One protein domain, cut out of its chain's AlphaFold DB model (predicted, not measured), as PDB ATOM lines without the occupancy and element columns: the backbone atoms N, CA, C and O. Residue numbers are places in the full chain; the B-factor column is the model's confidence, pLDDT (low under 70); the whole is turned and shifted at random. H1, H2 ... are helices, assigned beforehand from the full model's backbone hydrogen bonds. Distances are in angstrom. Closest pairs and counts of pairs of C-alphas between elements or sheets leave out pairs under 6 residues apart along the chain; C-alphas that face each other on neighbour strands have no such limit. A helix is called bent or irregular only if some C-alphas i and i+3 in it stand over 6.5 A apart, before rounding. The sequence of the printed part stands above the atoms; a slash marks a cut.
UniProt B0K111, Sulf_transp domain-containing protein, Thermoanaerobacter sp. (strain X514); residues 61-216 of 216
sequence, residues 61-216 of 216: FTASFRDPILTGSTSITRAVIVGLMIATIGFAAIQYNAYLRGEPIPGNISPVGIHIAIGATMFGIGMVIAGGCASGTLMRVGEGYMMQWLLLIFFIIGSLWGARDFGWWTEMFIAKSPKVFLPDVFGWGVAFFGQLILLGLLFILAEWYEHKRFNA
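What this domain is: This is residues 61 to 216 of the 216 residues of the protein "Sulf_transp domain-containing protein" of Thermoanaerobacter sp. (strain X514) (UniProt B0K111). Two loose halves form an open frame: H2 and H7 run side by side as a long pair on one side, and H3, H4 and the bent H5 make the other. The short H1 folds back from H2 between the halves at one end, and the links 101 to 113 and 175 to 181 cross between them toward the other. The printed part has 156 residues with seven named helices, H1 to H7 in order, and no named strand; the class is all helix. It is loose, with a radius of gyration of the C-alphas of 18.9 A and spans of 48 by 46 by 29 A.

How they stand to each other: Start at H1, residues 61 to 70, and go on to H2, residues 75 to 100: they touch as a helical hairpin, closest at the C-alphas of Ser 64 and Thr 77, 4.2 A apart, with H2 using residues 75 to 80 alone. Their tilt of 37 degrees, opposite ways, is only just steep. H3, residues 114 to 130, is close to H1 but not clearly touching; the closest C-alphas, of Thr 62 and Met 127, are 6.5 A apart. H4, residues 134 to 142, and H5a, residues 146 to 164, form a second helical hairpin; they touch, closest at the C-alphas of Val 141 and Gln 148, 5.5 A, with residues 148 to 152 of H5a alone, at a steep tilt of 41 degrees. H5, residues 146 to 174, was assigned as one helix by its hydrogen bonds but is bent: C-alphas 164 and 167 are 6.7 A apart, and its arms H5a and H5b, residues 167 to 174, are about perpendicular at 77 degrees. H3 is close to H5b but not clearly touching; their closest C-alphas, of His 115 and Phe 173, are 7.1 A apart. H6, residues 182 to 186, and H7, residues 188 to 214, touch only at the corner, closest at the C-alphas of Pro 183 and Ala 191, 5.4 A. H7 touches H2 at a shallow tilt of 6 degrees, opposite ways, closest at the C-alphas of Arg 78 and Phe 203, 6.0 A; H7 and H3 are apart. Every O i to N i+4 pair is within hydrogen-bond range in H2, H3, H4, H5b, H6 and H7, against 4 of 6 in H1 and 14 of 15 in H5a.

Where its parts are: Find C-alpha 61 at (2.665, 21.929, 4.713), where H1 begins. H2 runs 37.6 A, H3 24.2 A and H5a 28.0 A. H7 runs 39.3 A, from C-alpha 188 at (-12.686, 6.675, -12.508) to C-alpha 214 at (-11.363, 38.302, 10.855).

The domain as a whole: The C-alphas farthest apart, of Gly 102 and Ala 216, are 54.9 A apart. The printed part has no cut, and the link from H2 to H3 is long, 13 residues. Look for pLDDT under 70 at residues 106 to 111, 171 to 186, 188 and 215 to 216.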
ATOM      1  N   PHE A  61       3.775  22.762   4.235       85.88
ATOM      2  CA  PHE A  61       2.665  21.929   4.713       85.88
ATOM      3  C   PHE A  61       2.436  22.058   6.225       85.88
ATOM      4  O   PHE A  61       1.303  22.064   6.692       85.88
ATOM      5  N   THR A  62       3.490  22.219   7.027       86.56
ATOM      6  CA  THR A  62       3.324  22.438   8.476       86.56
ATOM      7  C   THR A  62       2.586  23.750   8.755       86.56
ATOM      8  O   THR A  62       1.736  23.805   9.638       86.56
ATOM      9  N   ALA A  63       2.874  24.795   7.973       85.31
ATOM     10  CA  ALA A  63       2.209  26.088   8.097       85.31
ATOM     11  C   ALA A  63       0.729  26.005   7.687       85.31
ATOM     12  O   ALA A  63      -0.113  26.554   8.388       85.31
ATOM     13  N   SER A  64       0.376  25.233   6.647       87.50
ATOM     14  CA  SER A  64      -1.033  25.074   6.246       87.50
ATOM     15  C   SER A  64      -1.931  24.452   7.317       87.50
ATOM     16  O   SER A  64      -3.130  24.713   7.307       87.50
ATOM     17  N   PHE A  65      -1.386  23.641   8.228       85.56
ATOM     18  CA  PHE A  65      -2.155  23.081   9.346       85.56
ATOM     19  C   PHE A  65      -2.082  23.948  10.608       85.56
ATOM     20  O   PHE A  65      -3.054  24.036  11.351       85.56
ATOM     21  N   ARG A  66      -0.940  24.602  10.857       86.12
ATOM     22  CA  ARG A  66      -0.710  25.393  12.071       86.12
ATOM     23  C   ARG A  66      -1.326  26.791  12.006       86.12
ATOM     24  O   ARG A  66      -1.903  27.245  12.990       86.12
ATOM     25  N   ASP A  67      -1.182  27.482  10.880       86.25
ATOM     26  CA  ASP A  67      -1.515  28.904  10.757       86.25
ATOM     27  C   ASP A  67      -3.034  29.178  10.865       86.25
ATOM     28  O   ASP A  67      -3.405  30.102  11.590       86.25
ATOM     29  N   PRO A  68      -3.952  28.347  10.323       87.19
ATOM     30  CA  PRO A  68      -5.388  28.514  10.586       87.19
ATOM     31  C   PRO A  68      -5.754  28.454  12.079       87.19
ATOM     32  O   PRO A  68      -6.688  29.118  12.526       87.19
ATOM     33  N   ILE A  69      -5.019  27.671  12.872       85.69
ATOM     34  CA  ILE A  69      -5.295  27.483  14.302       85.69
ATOM     35  C   ILE A  69      -4.672  28.614  15.127       85.69
ATOM     36  O   ILE A  69      -5.327  29.146  16.022       85.69
ATOM     37  N   LEU A  70      -3.420  28.985  14.836       85.00
ATOM     38  CA  LEU A  70      -2.673  29.977  15.617       85.00
ATOM     39  C   LEU A  70      -2.973  31.423  15.206       85.00
ATOM     40  O   LEU A  70      -3.181  32.267  16.073       85.00
ATOM     41  N   THR A  71      -2.945  31.725  13.908       84.31
ATOM     42  CA  THR A  71      -3.049  33.097  13.380       84.31
ATOM     43  C   THR A  71      -4.386  33.371  12.697       84.31
ATOM     44  O   THR A  71      -4.683  34.524  12.405       84.31
ATOM     45  N   GLY A  72      -5.194  32.340  12.427       84.12
ATOM     46  CA  GLY A  72      -6.475  32.457  11.719       84.12
ATOM     47  C   GLY A  72      -6.344  32.639  10.203       84.12
ATOM     48  O   GLY A  72      -7.341  32.562   9.493       84.12
ATOM     49  N   SER A  73      -5.124  32.829   9.692       85.81
ATOM     50  CA  SER A  73      -4.851  32.992   8.264       85.81
ATOM     51  C   SER A  73      -4.878  31.649   7.543       85.81
ATOM     52  O   SER A  73      -4.162  30.726   7.939       85.81
ATOM     53  N   THR A  74      -5.614  31.555   6.436       88.81
ATOM     54  CA  THR A  74      -5.711  30.315   5.641       88.81
ATOM     55  C   THR A  74      -5.044  30.431   4.271       88.81
ATOM     56  O   THR A  74      -5.192  29.549   3.430       88.81
ATOM     57  N   SER A  75      -4.257  31.485   4.032       87.81
ATOM     58  CA  SER A  75      -3.576  31.739   2.751       87.81
ATOM     59  C   SER A  75      -2.716  30.560   2.268       87.81
ATOM     60  O   SER A  75      -2.858  30.117   1.127       87.81
ATOM     61  N   ILE A  76      -1.868  29.997   3.137       88.00
ATOM     62  CA  ILE A  76      -1.015  28.845   2.797       88.00
ATOM     63  C   ILE A  76      -1.850  27.570   2.641       88.00
ATOM     64  O   ILE A  76      -1.594  26.769   1.744       88.00
ATOM     65  N   THR A  77      -2.885  27.393   3.461       88.81
ATOM     66  CA  THR A  77      -3.818  26.258   3.374       88.81
ATOM     67  C   THR A  77      -4.555  26.243   2.039       88.81
ATOM     68  O   THR A  77      -4.573  25.218   1.361       88.81
ATOM     69  N   ARG A  78      -5.077  27.395   1.609       89.69
ATOM     70  CA  ARG A  78      -5.721  27.578   0.303       89.69
ATOM     71  C   ARG A  78      -4.754  27.281  -0.842       89.69
ATOM     72  O   ARG A  78      -5.112  26.543  -1.755       89.69
ATOM     73  N   ALA A  79      -3.514  27.765  -0.760       89.94
ATOM     74  CA  ALA A  79      -2.487  27.472  -1.761       89.94
ATOM     75  C   ALA A  79      -2.176  25.967  -1.870       89.94
ATOM     76  O   ALA A  79      -2.044  25.446  -2.977       89.94
ATOM     77  N   VAL A  80      -2.101  25.250  -0.739       90.75
ATOM     78  CA  VAL A  80      -1.903  23.791  -0.722       90.75
ATOM     79  C   VAL A  80      -3.086  23.064  -1.359       90.75
ATOM     80  O   VAL A  80      -2.871  22.185  -2.190       90.75
ATOM     81  N   ILE A  81      -4.323  23.444  -1.021       91.25
ATOM     82  CA  ILE A  81      -5.533  22.821  -1.581       91.25
ATOM     83  C   ILE A  81      -5.595  23.025  -3.100       91.25
ATOM     84  O   ILE A  81      -5.824  22.067  -3.836       91.25
ATOM     85  N   VAL A  82      -5.314  24.236  -3.592       91.50
ATOM     86  CA  VAL A  82      -5.250  24.519  -5.038       91.50
ATOM     87  C   VAL A  82      -4.142  23.717  -5.718       91.50
ATOM     88  O   VAL A  82      -4.375  23.122  -6.769       91.50
ATOM     89  N   GLY A  83      -2.960  23.631  -5.101       91.31
ATOM     90  CA  GLY A  83      -1.868  22.795  -5.601       91.31
ATOM     91  C   GLY A  83      -2.258  21.317  -5.705       91.31
ATOM     92  O   GLY A  83      -1.962  20.679  -6.714       91.31
ATOM     93  N   LEU A  84      -2.977  20.789  -4.707       90.88
ATOM     94  CA  LEU A  84      -3.508  19.426  -4.732       90.88
ATOM     95  C   LEU A  84      -4.555  19.238  -5.833       90.88
ATOM     96  O   LEU A  84      -4.481  18.239  -6.536       90.88
ATOM     97  N   MET A  85      -5.467  20.193  -6.050       91.12
ATOM     98  CA  MET A  85      -6.449  20.113  -7.141       91.12
ATOM     99  C   MET A  85      -5.770  20.042  -8.514       91.12
ATOM    100  O   MET A  85      -6.084  19.163  -9.316       91.12
ATOM    101  N   ILE A  86      -4.793  20.919  -8.771       93.00
ATOM    102  CA  ILE A  86      -4.036  20.926 -10.033       93.00
ATOM    103  C   ILE A  86      -3.259  19.613 -10.199       93.00
ATOM    104  O   ILE A  86      -3.272  19.020 -11.278       93.00
ATOM    105  N   ALA A  87      -2.620  19.127  -9.129       90.81
ATOM    106  CA  ALA A  87      -1.913  17.852  -9.148       90.81
ATOM    107  C   ALA A  87      -2.863  16.682  -9.439       90.81
ATOM    108  O   ALA A  87      -2.550  15.853 -10.289       90.81
ATOM    109  N   THR A  88      -4.038  16.631  -8.801       89.12
ATOM    110  CA  THR A  88      -5.058  15.605  -9.056       89.12
ATOM    111  C   THR A  88      -5.484  15.601 -10.522       89.12
ATOM    112  O   THR A  88      -5.526  14.531 -11.120       89.12
ATOM    113  N   ILE A  89      -5.725  16.767 -11.130       90.62
ATOM    114  CA  ILE A  89      -6.065  16.878 -12.559       90.62
ATOM    115  C   ILE A  89      -4.921  16.359 -13.440       90.62
ATOM    116  O   ILE A  89      -5.157  15.547 -14.335       90.62
ATOM    117  N   GLY A  90      -3.681  16.776 -13.168       88.88
ATOM    118  CA  GLY A  90      -2.512  16.350 -13.938       88.88
ATOM    119  C   GLY A  90      -2.255  14.843 -13.858       88.88
ATOM    120  O   GLY A  90      -2.093  14.184 -14.885       88.88
ATOM    121  N   PHE A  91      -2.267  14.273 -12.650       87.31
ATOM    122  CA  PHE A  91      -2.074  12.836 -12.454       87.31
ATOM    123  C   PHE A  91      -3.236  12.020 -13.021       87.31
ATOM    124  O   PHE A  91      -2.981  11.024 -13.695       87.31
ATOM    125  N   ALA A  92      -4.485  12.458 -12.835       85.62
ATOM    126  CA  ALA A  92      -5.646  11.781 -13.406       85.62
ATOM    127  C   ALA A  92      -5.586  11.751 -14.939       85.62
ATOM    128  O   ALA A  92      -5.832  10.705 -15.530       85.62
ATOM    129  N   ALA A  93      -5.183  12.849 -15.589       86.19
ATOM    130  CA  ALA A  93      -5.024  12.886 -17.041       86.19
ATOM    131  C   ALA A  93      -3.954  11.893 -17.531       86.19
ATOM    132  O   ALA A  93      -4.169  11.183 -18.513       86.19
ATOM    133  N   ILE A  94      -2.809  11.806 -16.847       85.94
ATOM    134  CA  ILE A  94      -1.738  10.861 -17.203       85.94
ATOM    135  C   ILE A  94      -2.202   9.413 -17.005       85.94
ATOM    136  O   ILE A  94      -1.998   8.570 -17.879       85.94
ATOM    137  N   GLN A  95      -2.847   9.131 -15.875       82.12
ATOM    138  CA  GLN A  95      -3.326   7.799 -15.522       82.12
ATOM    139  C   GLN A  95      -4.461   7.322 -16.436       82.12
ATOM    140  O   GLN A  95      -4.429   6.185 -16.897       82.12
ATOM    141  N   TYR A  96      -5.406   8.202 -16.771       81.81
ATOM    142  CA  TYR A  96      -6.492   7.899 -17.699       81.81
ATOM    143  C   TYR A  96      -5.975   7.650 -19.122       81.81
ATOM    144  O   TYR A  96      -6.393   6.700 -19.776       81.81
ATOM    145  N   ASN A  97      -4.992   8.431 -19.585       83.69
ATOM    146  CA  ASN A  97      -4.340   8.177 -20.874       83.69
ATOM    147  C   ASN A  97      -3.604   6.829 -20.911       83.69
ATOM    148  O   ASN A  97      -3.580   6.175 -21.950       83.69
ATOM    149  N   ALA A  98      -2.984   6.410 -19.806       81.56
ATOM    150  CA  ALA A  98      -2.365   5.090 -19.719       81.56
ATOM    151  C   ALA A  98      -3.415   3.969 -19.733       81.56
ATOM    152  O   ALA A  98      -3.255   3.004 -20.476       81.56
ATOM    153  N   TYR A  99      -4.518   4.153 -19.001       79.19
ATOM    154  CA  TYR A  99      -5.653   3.232 -18.991       79.19
ATOM    155  C   TYR A  99      -6.258   3.040 -20.391       79.19
ATOM    156  O   TYR A  99      -6.455   1.908 -20.822       79.19
ATOM    157  N   LEU A 100      -6.463   4.125 -21.150       81.31
ATOM    158  CA  LEU A 100      -6.950   4.063 -22.537       81.31
ATOM    159  C   LEU A 100      -5.998   3.317 -23.484       81.31
ATOM    160  O   LEU A 100      -6.445   2.737 -24.469       81.31
ATOM    161  N   ARG A 101      -4.691   3.335 -23.200       82.19
ATOM    162  CA  ARG A 101      -3.673   2.610 -23.975       82.19
ATOM    163  C   ARG A 101      -3.504   1.150 -23.544       82.19
ATOM    164  O   ARG A 101      -2.714   0.449 -24.164       82.19
ATOM    165  N   GLY A 102      -4.210   0.695 -22.505       75.12
ATOM    166  CA  GLY A 102      -4.058  -0.658 -21.955       75.12
ATOM    167  C   GLY A 102      -2.706  -0.911 -21.273       75.12
ATOM    168  O   GLY A 102      -2.362  -2.057 -21.002       75.12
ATOM    169  N   GLU A 103      -1.937   0.145 -21.001       75.88
ATOM    170  CA  GLU A 103      -0.649   0.087 -20.305       75.88
ATOM    171  C   GLU A 103      -0.870   0.065 -18.780       75.88
ATOM    172  O   GLU A 103      -1.888   0.578 -18.298       75.88
ATOM    173  N   PRO A 104       0.068  -0.488 -17.983       73.12
ATOM    174  CA  PRO A 104      -0.043  -0.466 -16.531       73.12
ATOM    175  C   PRO A 104      -0.183   0.976 -16.035       73.12
ATOM    176  O   PRO A 104       0.599   1.858 -16.397       73.12
ATOM    177  N   ILE A 105      -1.196   1.214 -15.197       70.88
ATOM    178  CA  ILE A 105      -1.503   2.549 -14.682       70.88
ATOM    179  C   ILE A 105      -0.279   3.062 -13.907       70.88
ATOM    180  O   ILE A 105       0.108   2.460 -12.901       70.88
ATOM    181  N   PRO A 106       0.336   4.179 -14.330       65.88
ATOM    182  CA  PRO A 106       1.475   4.740 -13.629       65.88
ATOM    183  C   PRO A 106       1.002   5.304 -12.285       65.88
ATOM    184  O   PRO A 106       0.303   6.315 -12.206       65.88
ATOM    185  N   GLY A 107       1.369   4.630 -11.200       61.28
ATOM    186  CA  GLY A 107       1.043   5.041  -9.841       61.28
ATOM    187  C   GLY A 107       1.464   3.980  -8.836       61.28
ATOM    188  O   GLY A 107       1.162   2.804  -9.005       61.28
ATOM    189  N   ASN A 108       2.173   4.382  -7.782       65.31
ATOM    190  CA  ASN A 108       2.514   3.458  -6.706       65.31
ATOM    191  C   ASN A 108       1.318   3.326  -5.752       65.31
ATOM    192  O   ASN A 108       1.106   4.184  -4.894       65.31
ATOM    193  N   ILE A 109       0.518   2.275  -5.929       64.94
ATOM    194  CA  ILE A 109      -0.637   1.986  -5.073       64.94
ATOM    195  C   ILE A 109      -0.122   1.290  -3.812       64.94
ATOM    196  O   ILE A 109       0.139   0.084  -3.795       64.94
ATOM    197  N   SER A 110       0.069   2.077  -2.754       66.94
ATOM    198  CA  SER A 110       0.552   1.571  -1.471       66.94
ATOM    199  C   SER A 110      -0.602   1.009  -0.625       66.94
ATOM    200  O   SER A 110      -1.694   1.584  -0.643       66.94
ATOM    201  N   PRO A 111      -0.398  -0.093   0.122       66.31
ATOM    202  CA  PRO A 111      -1.412  -0.642   1.019       66.31
ATOM    203  C   PRO A 111      -1.825   0.361   2.093       66.31
ATOM    204  O   PRO A 111      -0.973   0.923   2.787       66.31
ATOM    205  N   VAL A 112      -3.134   0.537   2.264       70.38
ATOM    206  CA  VAL A 112      -3.698   1.437   3.271       70.38
ATOM    207  C   VAL A 112      -3.973   0.636   4.536       70.38
ATOM    208  O   VAL A 112      -4.631  -0.399   4.489       70.38
ATOM    209  N   GLY A 113      -3.465   1.097   5.677       75.12
ATOM    210  CA  GLY A 113      -3.662   0.411   6.952       75.12
ATOM    211  C   GLY A 113      -3.241   1.248   8.154       75.12
ATOM    212  O   GLY A 113      -2.850   2.411   8.024       75.12
ATOM    213  N   ILE A 114      -3.327   0.644   9.341       79.19
ATOM    214  CA  ILE A 114      -3.052   1.307  10.626       79.19
ATOM    215  C   ILE A 114      -1.620   1.852  10.719       79.19
ATOM    216  O   ILE A 114      -1.377   2.871  11.365       79.19
ATOM    217  N   HIS A 115      -0.678   1.226  10.009       81.31
ATOM    218  CA  HIS A 115       0.708   1.678   9.887       81.31
ATOM    219  C   HIS A 115       0.808   3.097   9.325       81.31
ATOM    220  O   HIS A 115       1.640   3.871   9.793       81.31
ATOM    221  N   ILE A 116      -0.066   3.476   8.384       83.88
ATOM    222  CA  ILE A 116      -0.099   4.839   7.841       83.88
ATOM    223  C   ILE A 116      -0.558   5.825   8.910       83.88
ATOM    224  O   ILE A 116       0.039   6.888   9.034       83.88
ATOM    225  N   ALA A 117      -1.575   5.487   9.706       86.06
ATOM    226  CA  ALA A 117      -2.065   6.374  10.761       86.06
ATOM    227  C   ALA A 117      -0.992   6.620  11.836       86.06
ATOM    228  O   ALA A 117      -0.749   7.765  12.225       86.06
ATOM    229  N   ILE A 118      -0.297   5.560  12.264       87.94
ATOM    230  CA  ILE A 118       0.808   5.651  13.230       87.94
ATOM    231  C   ILE A 118       1.958   6.479  12.639       87.94
ATOM    232  O   ILE A 118       2.410   7.443  13.260       87.94
ATOM    233  N   GLY A 119       2.380   6.160  11.412       87.31
ATOM    234  CA  GLY A 119       3.455   6.870  10.721       87.31
ATOM    235  C   GLY A 119       3.138   8.348  10.484       87.31
ATOM    236  O   GLY A 119       3.970   9.205  10.773       87.31
ATOM    237  N   ALA A 120       1.922   8.670  10.036       88.12
ATOM    238  CA  ALA A 120       1.467  10.041   9.820       88.12
ATOM    239  C   ALA A 120       1.425  10.842  11.128       88.12
ATOM    240  O   ALA A 120       1.804  12.012  11.138       88.12
ATOM    241  N   THR A 121       1.031  10.212  12.238       90.88
ATOM    242  CA  THR A 121       1.017  10.853  13.560       90.88
ATOM    243  C   THR A 121       2.437  11.148  14.041       90.88
ATOM    244  O   THR A 121       2.737  12.284  14.406       90.88
ATOM    245  N   MET A 122       3.345  10.166  13.973       91.00
ATOM    246  CA  MET A 122       4.757  10.360  14.331       91.00
ATOM    247  C   MET A 122       5.428  11.423  13.452       91.00
ATOM    248  O   MET A 122       6.135  12.295  13.959       91.00
ATOM    249  N   PHE A 123       5.167  11.391  12.144       89.12
ATOM    250  CA  PHE A 123       5.668  12.386  11.201       89.12
ATOM    251  C   PHE A 123       5.104  13.782  11.494       89.12
ATOM    252  O   PHE A 123       5.848  14.759  11.481       89.12
ATOM    253  N   GLY A 124       3.814  13.881  11.824       88.62
ATOM    254  CA  GLY A 124       3.159  15.119  12.243       88.62
ATOM    255  C   GLY A 124       3.800  15.738  13.482       88.62
ATOM    256  O   GLY A 124       4.162  16.915  13.464       88.62
ATOM    257  N   ILE A 125       4.019  14.934  14.526       89.75
ATOM    258  CA  ILE A 125       4.712  15.364  15.750       89.75
ATOM    259  C   ILE A 125       6.127  15.852  15.410       89.75
ATOM    260  O   ILE A 125       6.517  16.949  15.815       89.75
ATOM    261  N   GLY A 126       6.866  15.094  14.594       89.56
ATOM    262  CA  GLY A 126       8.197  15.476  14.123       89.56
ATOM    263  C   GLY A 126       8.210  16.807  13.363       89.56
ATOM    264  O   GLY A 126       9.057  17.655  13.635       89.56
ATOM    265  N   MET A 127       7.245  17.037  12.465       88.69
ATOM    266  CA  MET A 127       7.115  18.296  11.719       88.69
ATOM    267  C   MET A 127       6.891  19.507  12.632       88.69
ATOM    268  O   MET A 127       7.433  20.584  12.369       88.69
ATOM    269  N   VAL A 128       6.092  19.351  13.692       86.00
ATOM    270  CA  VAL A 128       5.830  20.430  14.657       86.00
ATOM    271  C   VAL A 128       7.086  20.734  15.474       86.00
ATOM    272  O   VAL A 128       7.455  21.902  15.580       86.00
ATOM    273  N   ILE A 129       7.783  19.705  15.973       87.44
ATOM    274  CA  ILE A 129       9.031  19.860  16.745       87.44
ATOM    275  C   ILE A 129      10.138  20.490  15.886       87.44
ATOM    276  O   ILE A 129      10.828  21.403  16.333       87.44
ATOM    277  N   ALA A 130      10.282  20.052  14.634       86.06
ATOM    278  CA  ALA A 130      11.269  20.591  13.698       86.06
ATOM    279  C   ALA A 130      10.936  22.020  13.218       86.06
ATOM    280  O   ALA A 130      11.779  22.693  12.621       86.06
ATOM    281  N   GLY A 131       9.707  22.502  13.439       81.50
ATOM    282  CA  GLY A 131       9.264  23.821  12.988       81.50
ATOM    283  C   GLY A 131       9.208  23.968  11.460       81.50
ATOM    284  O   GLY A 131       9.322  25.089  10.939       81.50
ATOM    285  N   GLY A 132       9.063  22.856  10.732       85.19
ATOM    286  CA  GLY A 132       9.050  22.814   9.271       85.19
ATOM    287  C   GLY A 132       8.766  21.421   8.700       85.19
ATOM    288  O   GLY A 132       8.981  20.403   9.351       85.19
ATOM    289  N   CYS A 133       8.290  21.391   7.455       87.69
ATOM    290  CA  CYS A 133       8.153  20.171   6.657       87.69
ATOM    291  C   CYS A 133       9.410  19.947   5.803       87.69
ATOM    292  O   CYS A 133      10.234  20.851   5.677       87.69
ATOM    293  N   ALA A 134       9.546  18.780   5.166       85.94
ATOM    294  CA  ALA A 134      10.722  18.444   4.353       85.94
ATOM    295  C   ALA A 134      11.056  19.515   3.291       85.94
ATOM    296  O   ALA A 134      12.199  19.968   3.205       85.94
ATOM    297  N   SER A 135      10.053  19.984   2.537       87.00
ATOM    298  CA  SER A 135      10.229  21.052   1.544       87.00
ATOM    299  C   SER A 135      10.636  22.379   2.190       87.00
ATOM    300  O   SER A 135      11.571  23.027   1.726       87.00
ATOM    301  N   GLY A 136       9.996  22.756   3.300       87.25
ATOM    302  CA  GLY A 136      10.330  23.970   4.048       87.25
ATOM    303  C   GLY A 136      11.744  23.943   4.639       87.25
ATOM    304  O   GLY A 136      12.428  24.966   4.635       87.25
ATOM    305  N   THR A 137      12.209  22.783   5.107       90.00
ATOM    306  CA  THR A 137      13.576  22.592   5.609       90.00
ATOM    307  C   THR A 137      14.590  22.769   4.487       90.00
ATOM    308  O   THR A 137      15.505  23.571   4.642       90.00
ATOM    309  N   LEU A 138      14.401  22.118   3.332       89.56
ATOM    310  CA  LEU A 138      15.290  22.259   2.167       89.56
ATOM    311  C   LEU A 138      15.382  23.709   1.678       89.56
ATOM    312  O   LEU A 138      16.466  24.220   1.404       89.56
ATOM    313  N   MET A 139      14.243  24.394   1.624       89.19
ATOM    314  CA  MET A 139      14.160  25.784   1.194       89.19
ATOM    315  C   MET A 139      14.914  26.725   2.151       89.19
ATOM    316  O   MET A 139      15.714  27.545   1.709       89.19
ATOM    317  N   ARG A 140      14.732  26.563   3.471       88.19
ATOM    318  CA  ARG A 140      15.431  27.353   4.504       88.19
ATOM    319  C   ARG A 140      16.921  27.019   4.613       88.19
ATOM    320  O   ARG A 140      17.719  27.905   4.910       88.19
ATOM    321  N   VAL A 141      17.310  25.770   4.349       91.19
ATOM    322  CA  VAL A 141      18.719  25.383   4.178       91.19
ATOM    323  C   VAL A 141      19.335  26.168   3.019       91.19
ATOM    324  O   VAL A 141      20.404  26.752   3.192       91.19
ATOM    325  N   GLY A 142      18.626  26.265   1.888       86.25
ATOM    326  CA  GLY A 142      19.029  27.073   0.732       86.25
ATOM    327  C   GLY A 142      19.108  28.580   1.014       86.25
ATOM    328  O   GLY A 142      19.960  29.265   0.457       86.25
ATOM    329  N   GLU A 143      18.280  29.098   1.927       86.69
ATOM    330  CA  GLU A 143      18.356  30.488   2.413       86.69
ATOM    331  C   GLU A 143      19.482  30.721   3.443       86.69
ATOM    332  O   GLU A 143      19.742  31.863   3.822       86.69
ATOM    333  N   GLY A 144      20.174  29.664   3.886       86.88
ATOM    334  CA  GLY A 144      21.312  29.750   4.804       86.88
ATOM    335  C   GLY A 144      20.952  29.699   6.291       86.88
ATOM    336  O   GLY A 144      21.766  30.093   7.129       86.88
ATOM    337  N   TYR A 145      19.759  29.220   6.662       86.31
ATOM    338  CA  TYR A 145      19.403  29.077   8.074       86.31
ATOM    339  C   TYR A 145      20.104  27.874   8.719       86.31
ATOM    340  O   TYR A 145      19.755  26.720   8.471       86.31
ATOM    341  N   MET A 146      21.065  28.146   9.604       86.56
ATOM    342  CA  MET A 146      21.929  27.130  10.229       86.56
ATOM    343  C   MET A 146      21.172  26.081  11.058       86.56
ATOM    344  O   MET A 146      21.549  24.914  11.059       86.56
ATOM    345  N   MET A 147      20.072  26.457  11.717       86.81
ATOM    346  CA  MET A 147      19.230  25.505  12.461       86.81
ATOM    347  C   MET A 147      18.671  24.402  11.551       86.81
ATOM    348  O   MET A 147      18.610  23.238  11.938       86.81
ATOM    349  N   GLN A 148      18.308  24.742  10.314       88.62
ATOM    350  CA  GLN A 148      17.717  23.798   9.370       88.62
ATOM    351  C   GLN A 148      18.755  22.867   8.742       88.62
ATOM    352  O   GLN A 148      18.390  21.769   8.329       88.62
ATOM    353  N   TRP A 149      20.038  23.239   8.739       89.69
ATOM    354  CA  TRP A 149      21.118  22.327   8.356       89.69
ATOM    355  C   TRP A 149      21.220  21.149   9.322       89.69
ATOM    356  O   TRP A 149      21.307  20.003   8.886       89.69
ATOM    357  N   LEU A 150      21.132  21.416  10.627       91.19
ATOM    358  CA  LEU A 150      21.140  20.361  11.637       91.19
ATOM    359  C   LEU A 150      19.927  19.435  11.475       91.19
ATOM    360  O   LEU A 150      20.075  18.215  11.450       91.19
ATOM    361  N   LEU A 151      18.735  20.014  11.290       91.00
ATOM    362  CA  LEU A 151      17.511  19.249  11.041       91.00
ATOM    363  C   LEU A 151      17.618  18.380   9.787       91.00
ATOM    364  O   LEU A 151      17.177  17.236   9.814       91.00
ATOM    365  N   LEU A 152      18.220  18.888   8.706       91.94
ATOM    366  CA  LEU A 152      18.402  18.131   7.471       91.94
ATOM    367  C   LEU A 152      19.283  16.892   7.692       91.94
ATOM    368  O   LEU A 152      18.954  15.825   7.185       91.94
ATOM    369  N   ILE A 153      20.352  17.001   8.485       93.00
ATOM    370  CA  ILE A 153      21.231  15.865   8.805       93.00
ATOM    371  C   ILE A 153      20.454  14.778   9.556       93.00
ATOM    372  O   ILE A 153      20.460  13.620   9.143       93.00
ATOM    373  N   PHE A 154      19.735  15.143  10.620       91.81
ATOM    374  CA  PHE A 154      18.924  14.179  11.371       91.81
ATOM    375  C   PHE A 154      17.771  13.610  10.542       91.81
ATOM    376  O   PHE A 154      17.449  12.431  10.675       91.81
ATOM    377  N   PHE A 155      17.188  14.409   9.646       91.12
ATOM    378  CA  PHE A 155      16.168  13.951   8.708       91.12
ATOM    379  C   PHE A 155      16.724  12.895   7.743       91.12
ATOM    380  O   PHE A 155      16.084  11.869   7.531       91.12
ATOM    381  N   ILE A 156      17.937  13.097   7.213       92.62
ATOM    382  CA  ILE A 156      18.622  12.124   6.350       92.62
ATOM    383  C   ILE A 156      18.913  10.832   7.122       92.62
ATOM    384  O   ILE A 156      18.566   9.753   6.645       92.62
ATOM    385  N   ILE A 157      19.487  10.928   8.326       94.06
ATOM    386  CA  ILE A 157      19.799   9.762   9.171       94.06
ATOM    387  C   ILE A 157      18.524   8.978   9.505       94.06
ATOM    388  O   ILE A 157      18.481   7.763   9.320       94.06
ATOM    389  N   GLY A 158      17.469   9.667   9.945       90.50
ATOM    390  CA  GLY A 158      16.183   9.047  10.258       90.50
ATOM    391  C   GLY A 158      15.524   8.407   9.035       90.50
ATOM    392  O   GLY A 158      14.998   7.303   9.133       90.50
ATOM    393  N   SER A 159      15.600   9.050   7.865       88.94
ATOM    394  CA  SER A 159      15.042   8.502   6.624       88.94
ATOM    395  C   SER A 159      15.814   7.276   6.125       88.94
ATOM    396  O   SER A 159      15.194   6.341   5.624       88.94
ATOM    397  N   LEU A 160      17.144   7.252   6.269       91.50
ATOM    398  CA  LEU A 160      17.986   6.089   5.955       91.50
ATOM    399  C   LEU A 160      17.687   4.918   6.889       91.50
ATOM    400  O   LEU A 160      17.574   3.780   6.438       91.50
ATOM    401  N   TRP A 161      17.526   5.202   8.183       90.81
ATOM    402  CA  TRP A 161      17.134   4.194   9.160       90.81
ATOM    403  C   TRP A 161      15.751   3.630   8.815       90.81
ATOM    404  O   TRP A 161      15.602   2.421   8.647       90.81
ATOM    405  N   GLY A 162      14.763   4.497   8.588       85.31
ATOM    406  CA  GLY A 162      13.426   4.083   8.170       85.31
ATOM    407  C   GLY A 162      13.439   3.228   6.900       85.31
ATOM    408  O   GLY A 162      12.742   2.222   6.846       85.31
ATOM    409  N   ALA A 163      14.270   3.570   5.908       85.81
ATOM    410  CA  ALA A 163      14.426   2.784   4.683       85.81
ATOM    411  C   ALA A 163      15.036   1.393   4.929       85.81
ATOM    412  O   ALA A 163      14.624   0.429   4.288       85.81
ATOM    413  N   ARG A 164      15.984   1.271   5.867       87.38
ATOM    414  CA  ARG A 164      16.565  -0.020   6.263       87.38
ATOM    415  C   ARG A 164      15.527  -0.924   6.923       87.38
ATOM    416  O   ARG A 164      15.419  -2.091   6.556       87.38
ATOM    417  N   ASP A 165      14.765  -0.390   7.872       83.12
ATOM    418  CA  ASP A 165      13.762  -1.175   8.599       83.12
ATOM    419  C   ASP A 165      12.485  -1.394   7.777       83.12
ATOM    420  O   ASP A 165      11.699  -2.287   8.093       83.12
ATOM    421  N   PHE A 166      12.279  -0.640   6.691       78.31
ATOM    422  CA  PHE A 166      11.091  -0.737   5.838       78.31
ATOM    423  C   PHE A 166      10.804  -2.170   5.366       78.31
ATOM    424  O   PHE A 166       9.640  -2.563   5.306       78.31
ATOM    425  N   GLY A 167      11.842  -2.970   5.089       77.69
ATOM    426  CA  GLY A 167      11.707  -4.389   4.731       77.69
ATOM    427  C   GLY A 167      11.058  -5.232   5.836       77.69
ATOM    428  O   GLY A 167      10.173  -6.038   5.580       77.69
ATOM    429  N   TRP A 168      11.423  -4.994   7.094       77.50
ATOM    430  CA  TRP A 168      10.817  -5.691   8.232       77.50
ATOM    431  C   TRP A 168       9.375  -5.228   8.485       77.50
ATOM    432  O   TRP A 168       8.478  -6.047   8.699       77.50
ATOM    433  N   TRP A 169       9.123  -3.916   8.394       72.25
ATOM    434  CA  TRP A 169       7.773  -3.353   8.530       72.25
ATOM    435  C   TRP A 169       6.831  -3.849   7.430       72.25
ATOM    436  O   TRP A 169       5.634  -4.041   7.679       72.25
ATOM    437  N   THR A 170       7.357  -4.065   6.220       70.31
ATOM    438  CA  THR A 170       6.547  -4.510   5.089       70.31
ATOM    439  C   THR A 170       6.023  -5.926   5.269       70.31
ATOM    440  O   THR A 170       4.816  -6.133   5.145       70.31
ATOM    441  N   GLU A 171       6.893  -6.857   5.643       69.38
ATOM    442  CA  GLU A 171       6.546  -8.266   5.863       69.38
ATOM    443  C   GLU A 171       5.583  -8.464   7.046       69.38
ATOM    444  O   GLU A 171       4.649  -9.264   6.984       69.38
ATOM    445  N   MET A 172       5.764  -7.703   8.129       66.50
ATOM    446  CA  MET A 172       4.983  -7.876   9.361       66.50
ATOM    447  C   MET A 172       3.605  -7.194   9.327       66.50
ATOM    448  O   MET A 172       2.629  -7.760   9.828       66.50
ATOM    449  N   PHE A 173       3.506  -5.988   8.752       66.00
ATOM    450  CA  PHE A 173       2.315  -5.134   8.883       66.00
ATOM    451  C   PHE A 173       1.700  -4.701   7.544       66.00
ATOM    452  O   PHE A 173       0.473  -4.632   7.417       66.00
ATOM    453  N   ILE A 174       2.522  -4.415   6.531       62.69
ATOM    454  CA  ILE A 174       2.056  -3.778   5.285       62.69
ATOM    455  C   ILE A 174       1.512  -4.818   4.297       62.69
ATOM    456  O   ILE A 174       0.512  -4.553   3.636       62.69
ATOM    457  N   ALA A 175       2.101  -6.018   4.235       60.84
ATOM    458  CA  ALA A 175       1.669  -7.097   3.342       60.84
ATOM    459  C   ALA A 175       0.255  -7.622   3.655       60.84
ATOM    460  O   ALA A 175      -0.448  -8.077   2.756       60.84
ATOM    461  N   LYS A 176      -0.189  -7.519   4.916       58.94
ATOM    462  CA  LYS A 176      -1.535  -7.929   5.358       58.94
ATOM    463  C   LYS A 176      -2.614  -6.862   5.142       58.94
ATOM    464  O   LYS A 176      -3.788  -7.140   5.371       58.94
ATOM    465  N   SER A 177      -2.235  -5.648   4.747       60.62
ATOM    466  CA  SER A 177      -3.168  -4.528   4.612       60.62
ATOM    467  C   SER A 177      -3.754  -4.449   3.194       60.62
ATOM    468  O   SER A 177      -3.038  -4.701   2.220       60.62
ATOM    469  N   PRO A 178      -5.038  -4.083   3.036       61.91
ATOM    470  CA  PRO A 178      -5.674  -4.022   1.727       61.91
ATOM    471  C   PRO A 178      -5.068  -2.903   0.865       61.91
ATOM    472  O   PRO A 178      -4.898  -1.758   1.295       61.91
ATOM    473  N   LYS A 179      -4.770  -3.226  -0.395       61.31
ATOM    474  CA  LYS A 179      -4.475  -2.231  -1.433       61.31
ATOM    475  C   LYS A 179      -5.804  -1.744  -1.994       61.31
ATOM    476  O   LYS A 179      -6.426  -2.440  -2.787       61.31
ATOM    477  N   VAL A 180      -6.258  -0.578  -1.546       61.28
ATOM    478  CA  VAL A 180      -7.509   0.015  -2.030       61.28
ATOM    479  C   VAL A 180      -7.174   1.056  -3.088       61.28
ATOM    480  O   VAL A 180      -6.649   2.121  -2.773       61.28
ATOM    481  N   PHE A 181      -7.483   0.749  -4.347       60.69
ATOM    482  CA  PHE A 181      -7.446   1.722  -5.431       60.69
ATOM    483  C   PHE A 181      -8.860   2.270  -5.646       60.69
ATOM    484  O   PHE A 181      -9.748   1.562  -6.110       60.69
ATOM    485  N   LEU A 182      -9.088   3.531  -5.265       58.28
ATOM    486  CA  LEU A 182     -10.407   4.178  -5.346       58.28
ATOM    487  C   LEU A 182     -11.082   4.067  -6.736       58.28
ATOM    488  O   LEU A 182     -12.287   3.806  -6.772       58.28
ATOM    489  N   PRO A 183     -10.355   4.219  -7.865       58.78
ATOM    490  CA  PRO A 183     -10.941   4.075  -9.200       58.78
ATOM    491  C   PRO A 183     -11.447   2.666  -9.542       58.78
ATOM    492  O   PRO A 183     -12.383   2.568 -10.331       58.78
ATOM    493  N   ASP A 184     -10.898   1.604  -8.939       61.66
ATOM    494  CA  ASP A 184     -11.358   0.223  -9.176       61.66
ATOM    495  C   ASP A 184     -12.643  -0.108  -8.401       61.66
ATOM    496  O   ASP A 184     -13.402  -0.982  -8.807       61.66
ATOM    497  N   VAL A 185     -12.910   0.597  -7.293       63.03
ATOM    498  CA  VAL A 185     -14.067   0.329  -6.417       63.03
ATOM    499  C   VAL A 185     -15.273   1.205  -6.767       63.03
ATOM    500  O   VAL A 185     -16.407   0.737  -6.728       63.03
ATOM    501  N   PHE A 186     -15.043   2.476  -7.114       60.22
ATOM    502  CA  PHE A 186     -16.105   3.462  -7.370       60.22
ATOM    503  C   PHE A 186     -16.169   3.950  -8.827       60.22
ATOM    504  O   PHE A 186     -17.094   4.675  -9.195       60.22
ATOM    505  N   GLY A 187     -15.209   3.556  -9.668       72.88
ATOM    506  CA  GLY A 187     -15.068   4.042 -11.037       72.88
ATOM    507  C   GLY A 187     -14.275   5.350 -11.127       72.88
ATOM    508  O   GLY A 187     -14.328   6.216 -10.249       72.88
ATOM    509  N   TRP A 188     -13.551   5.517 -12.237       68.81
ATOM    510  CA  TRP A 188     -12.686   6.675 -12.508       68.81
ATOM    511  C   TRP A 188     -13.394   8.025 -12.359       68.81
ATOM    512  O   TRP A 188     -12.810   8.967 -11.824       68.81
ATOM    513  N   GLY A 189     -14.661   8.115 -12.782       73.25
ATOM    514  CA  GLY A 189     -15.453   9.340 -12.680       73.25
ATOM    515  C   GLY A 189     -15.729   9.745 -11.231       73.25
ATOM    516  O   GLY A 189     -15.446  10.875 -10.844       73.25
ATOM    517  N   VAL A 190     -16.223   8.819 -10.406       78.25
ATOM    518  CA  VAL A 190     -16.564   9.108  -9.003       78.25
ATOM    519  C   VAL A 190     -15.307   9.402  -8.186       78.25
ATOM    520  O   VAL A 190     -15.309  10.339  -7.393       78.25
ATOM    521  N   ALA A 191     -14.214   8.669  -8.415       78.38
ATOM    522  CA  ALA A 191     -12.946   8.922  -7.735       78.38
ATOM    523  C   ALA A 191     -12.383  10.317  -8.067       78.38
ATOM    524  O   ALA A 191     -11.949  11.041  -7.171       78.38
ATOM    525  N   PHE A 192     -12.430  10.721  -9.340       81.62
ATOM    526  CA  PHE A 192     -11.916  12.015  -9.785       81.62
ATOM    527  C   PHE A 192     -12.782  13.190  -9.315       81.62
ATOM    528  O   PHE A 192     -12.288  14.102  -8.647       81.62
ATOM    529  N   PHE A 193     -14.080  13.164  -9.630       85.12
ATOM    530  CA  PHE A 193     -14.988  14.246  -9.254       85.12
ATOM    531  C   PHE A 193     -15.213  14.291  -7.743       85.12
ATOM    532  O   PHE A 193     -15.263  15.380  -7.179       85.12
ATOM    533  N   GLY A 194     -15.263  13.142  -7.066       85.31
ATOM    534  CA  GLY A 194     -15.365  13.072  -5.608       85.31
ATOM    535  C   GLY A 194     -14.172  13.725  -4.913       85.31
ATOM    536  O   GLY A 194     -14.361  14.535  -4.006       85.31
ATOM    537  N   GLN A 195     -12.948  13.457  -5.385       86.56
ATOM    538  CA  GLN A 195     -11.746  14.103  -4.854       86.56
ATOM    539  C   GLN A 195     -11.768  15.622  -5.077       86.56
ATOM    540  O   GLN A 195     -11.448  16.381  -4.162       86.56
ATOM    541  N   LEU A 196     -12.163  16.081  -6.269       88.50
ATOM    542  CA  LEU A 196     -12.259  17.514  -6.563       88.50
ATOM    543  C   LEU A 196     -13.334  18.212  -5.728       88.50
ATOM    544  O   LEU A 196     -13.083  19.300  -5.216       88.50
ATOM    545  N   ILE A 197     -14.498  17.587  -5.541       90.56
ATOM    546  CA  ILE A 197     -15.572  18.120  -4.693       90.56
ATOM    547  C   ILE A 197     -15.093  18.223  -3.245       90.56
ATOM    548  O   ILE A 197     -15.289  19.257  -2.613       90.56
ATOM    549  N   LEU A 198     -14.421  17.194  -2.725       90.50
ATOM    550  CA  LEU A 198     -13.899  17.200  -1.360       90.50
ATOM    551  C   LEU A 198     -12.859  18.310  -1.154       90.50
ATOM    552  O   LEU A 198     -12.929  19.044  -0.169       90.50
ATOM    553  N   LEU A 199     -11.926  18.480  -2.095       90.38
ATOM    554  CA  LEU A 199     -10.946  19.570  -2.045       90.38
ATOM    555  C   LEU A 199     -11.613  20.947  -2.189       90.38
ATOM    556  O   LEU A 199     -11.248  21.873  -1.466       90.38
ATOM    557  N   GLY A 200     -12.616  21.077  -3.059       90.69
ATOM    558  CA  GLY A 200     -13.402  22.302  -3.218       90.69
ATOM    559  C   GLY A 200     -14.171  22.679  -1.949       90.69
ATOM    560  O   GLY A 200     -14.141  23.833  -1.529       90.69
ATOM    561  N   LEU A 201     -14.782  21.703  -1.273       91.06
ATOM    562  CA  LEU A 201     -15.439  21.912   0.019       91.06
ATOM    563  C   LEU A 201     -14.443  22.359   1.091       91.06
ATOM    564  O   LEU A 201     -14.721  23.306   1.822       91.06
ATOM    565  N   LEU A 202     -13.264  21.733   1.163       89.31
ATOM    566  CA  LEU A 202     -12.209  22.156   2.087       89.31
ATOM    567  C   LEU A 202     -11.718  23.579   1.799       89.31
ATOM    568  O   LEU A 202     -11.420  24.317   2.736       89.31
ATOM    569  N   PHE A 203     -11.659  23.982   0.528       90.69
ATOM    570  CA  PHE A 203     -11.310  25.349   0.147       90.69
ATOM    571  C   PHE A 203     -12.350  26.355   0.654       90.69
ATOM    572  O   PHE A 203     -11.986  27.326   1.319       90.69
ATOM    573  N   ILE A 204     -13.637  26.092   0.408       90.38
ATOM    574  CA  ILE A 204     -14.744  26.949   0.860       90.38
ATOM    575  C   ILE A 204     -14.773  27.024   2.391       90.38
ATOM    576  O   ILE A 204     -14.939  28.102   2.958       90.38
ATOM    577  N   LEU A 205     -14.563  25.898   3.078       89.44
ATOM    578  CA  LEU A 205     -14.483  25.860   4.540       89.44
ATOM    579  C   LEU A 205     -13.308  26.687   5.073       89.44
ATOM    580  O   LEU A 205     -13.466  27.388   6.072       89.44
ATOM    581  N   ALA A 206     -12.146  26.635   4.416       86.69
ATOM    582  CA  ALA A 206     -10.983  27.427   4.801       86.69
ATOM    583  C   ALA A 206     -11.222  28.936   4.614       86.69
ATOM    584  O   ALA A 206     -10.815  29.733   5.459       86.69
ATOM    585  N   GLU A 207     -11.899  29.332   3.538       87.94
ATOM    586  CA  GLU A 207     -12.271  30.727   3.284       87.94
ATOM    587  C   GLU A 207     -13.332  31.221   4.276       87.94
ATOM    588  O   GLU A 207     -13.171  32.275   4.891       87.94
ATOM    589  N   TRP A 208     -14.372  30.421   4.517       87.62
ATOM    590  CA  TRP A 208     -15.400  30.724   5.510       87.62
ATOM    591  C   TRP A 208     -14.814  30.877   6.918       87.62
ATOM    592  O   TRP A 208     -15.168  31.807   7.645       87.62
ATOM    593  N   TYR A 209     -13.892  29.991   7.300       87.81
ATOM    594  CA  TYR A 209     -13.226  30.048   8.597       87.81
ATOM    595  C   TYR A 209     -12.377  31.316   8.750       87.81
ATOM    596  O   TYR A 209     -12.436  31.965   9.795       87.81
ATOM    597  N   GLU A 210     -11.636  31.699   7.707       86.31
ATOM    598  CA  GLU A 210     -10.849  32.935   7.699       86.31
ATOM    599  C   GLU A 210     -11.755  34.165   7.844       86.31
ATOM    600  O   GLU A 210     -11.549  34.981   8.742       86.31
ATOM    601  N   HIS A 211     -12.824  34.257   7.045       85.19
ATOM    602  CA  HIS A 211     -13.795  35.349   7.143       85.19
ATOM    603  C   HIS A 211     -14.430  35.452   8.528       85.19
ATOM    604  O   HIS A 211     -14.565  36.552   9.060       85.19
ATOM    605  N   LYS A 212     -14.783  34.323   9.148       84.62
ATOM    606  CA  LYS A 212     -15.370  34.315  10.490       84.62
ATOM    607  C   LYS A 212     -14.381  34.767  11.568       84.62
ATOM    608  O   LYS A 212     -14.800  35.402  12.524       84.62
ATOM    609  N   ARG A 213     -13.092  34.440  11.433       81.00
ATOM    610  CA  ARG A 213     -12.038  34.832  12.388       81.00
ATOM    611  C   ARG A 213     -11.621  36.296  12.270       81.00
ATOM    612  O   ARG A 213     -11.194  36.845  13.276       81.00
ATOM    613  N   PHE A 214     -11.705  36.891  11.079       75.69
ATOM    614  CA  PHE A 214     -11.363  38.302  10.855       75.69
ATOM    615  C   PHE A 214     -12.554  39.262  11.010       75.69
ATOM    616  O   PHE A 214     -12.333  40.438  11.278       75.69
ATOM    617  N   ASN A 215     -13.794  38.777  10.866       66.69
ATOM    618  CA  ASN A 215     -15.014  39.564  11.103       66.69
ATOM    619  C   ASN A 215     -15.593  39.407  12.528       66.69
ATOM    620  O   ASN A 215     -16.670  39.944  12.790       66.69
ATOM    621  N   ALA A 216     -14.935  38.655  13.416       54.84
ATOM    622  CA  ALA A 216     -15.285  38.509  14.834       54.84
ATOM    623  C   ALA A 216     -14.269  39.246  15.710       54.84
ATOM    624  O   ALA A 216     -14.699  39.817  16.735       54.84
TER     625      ALA A 216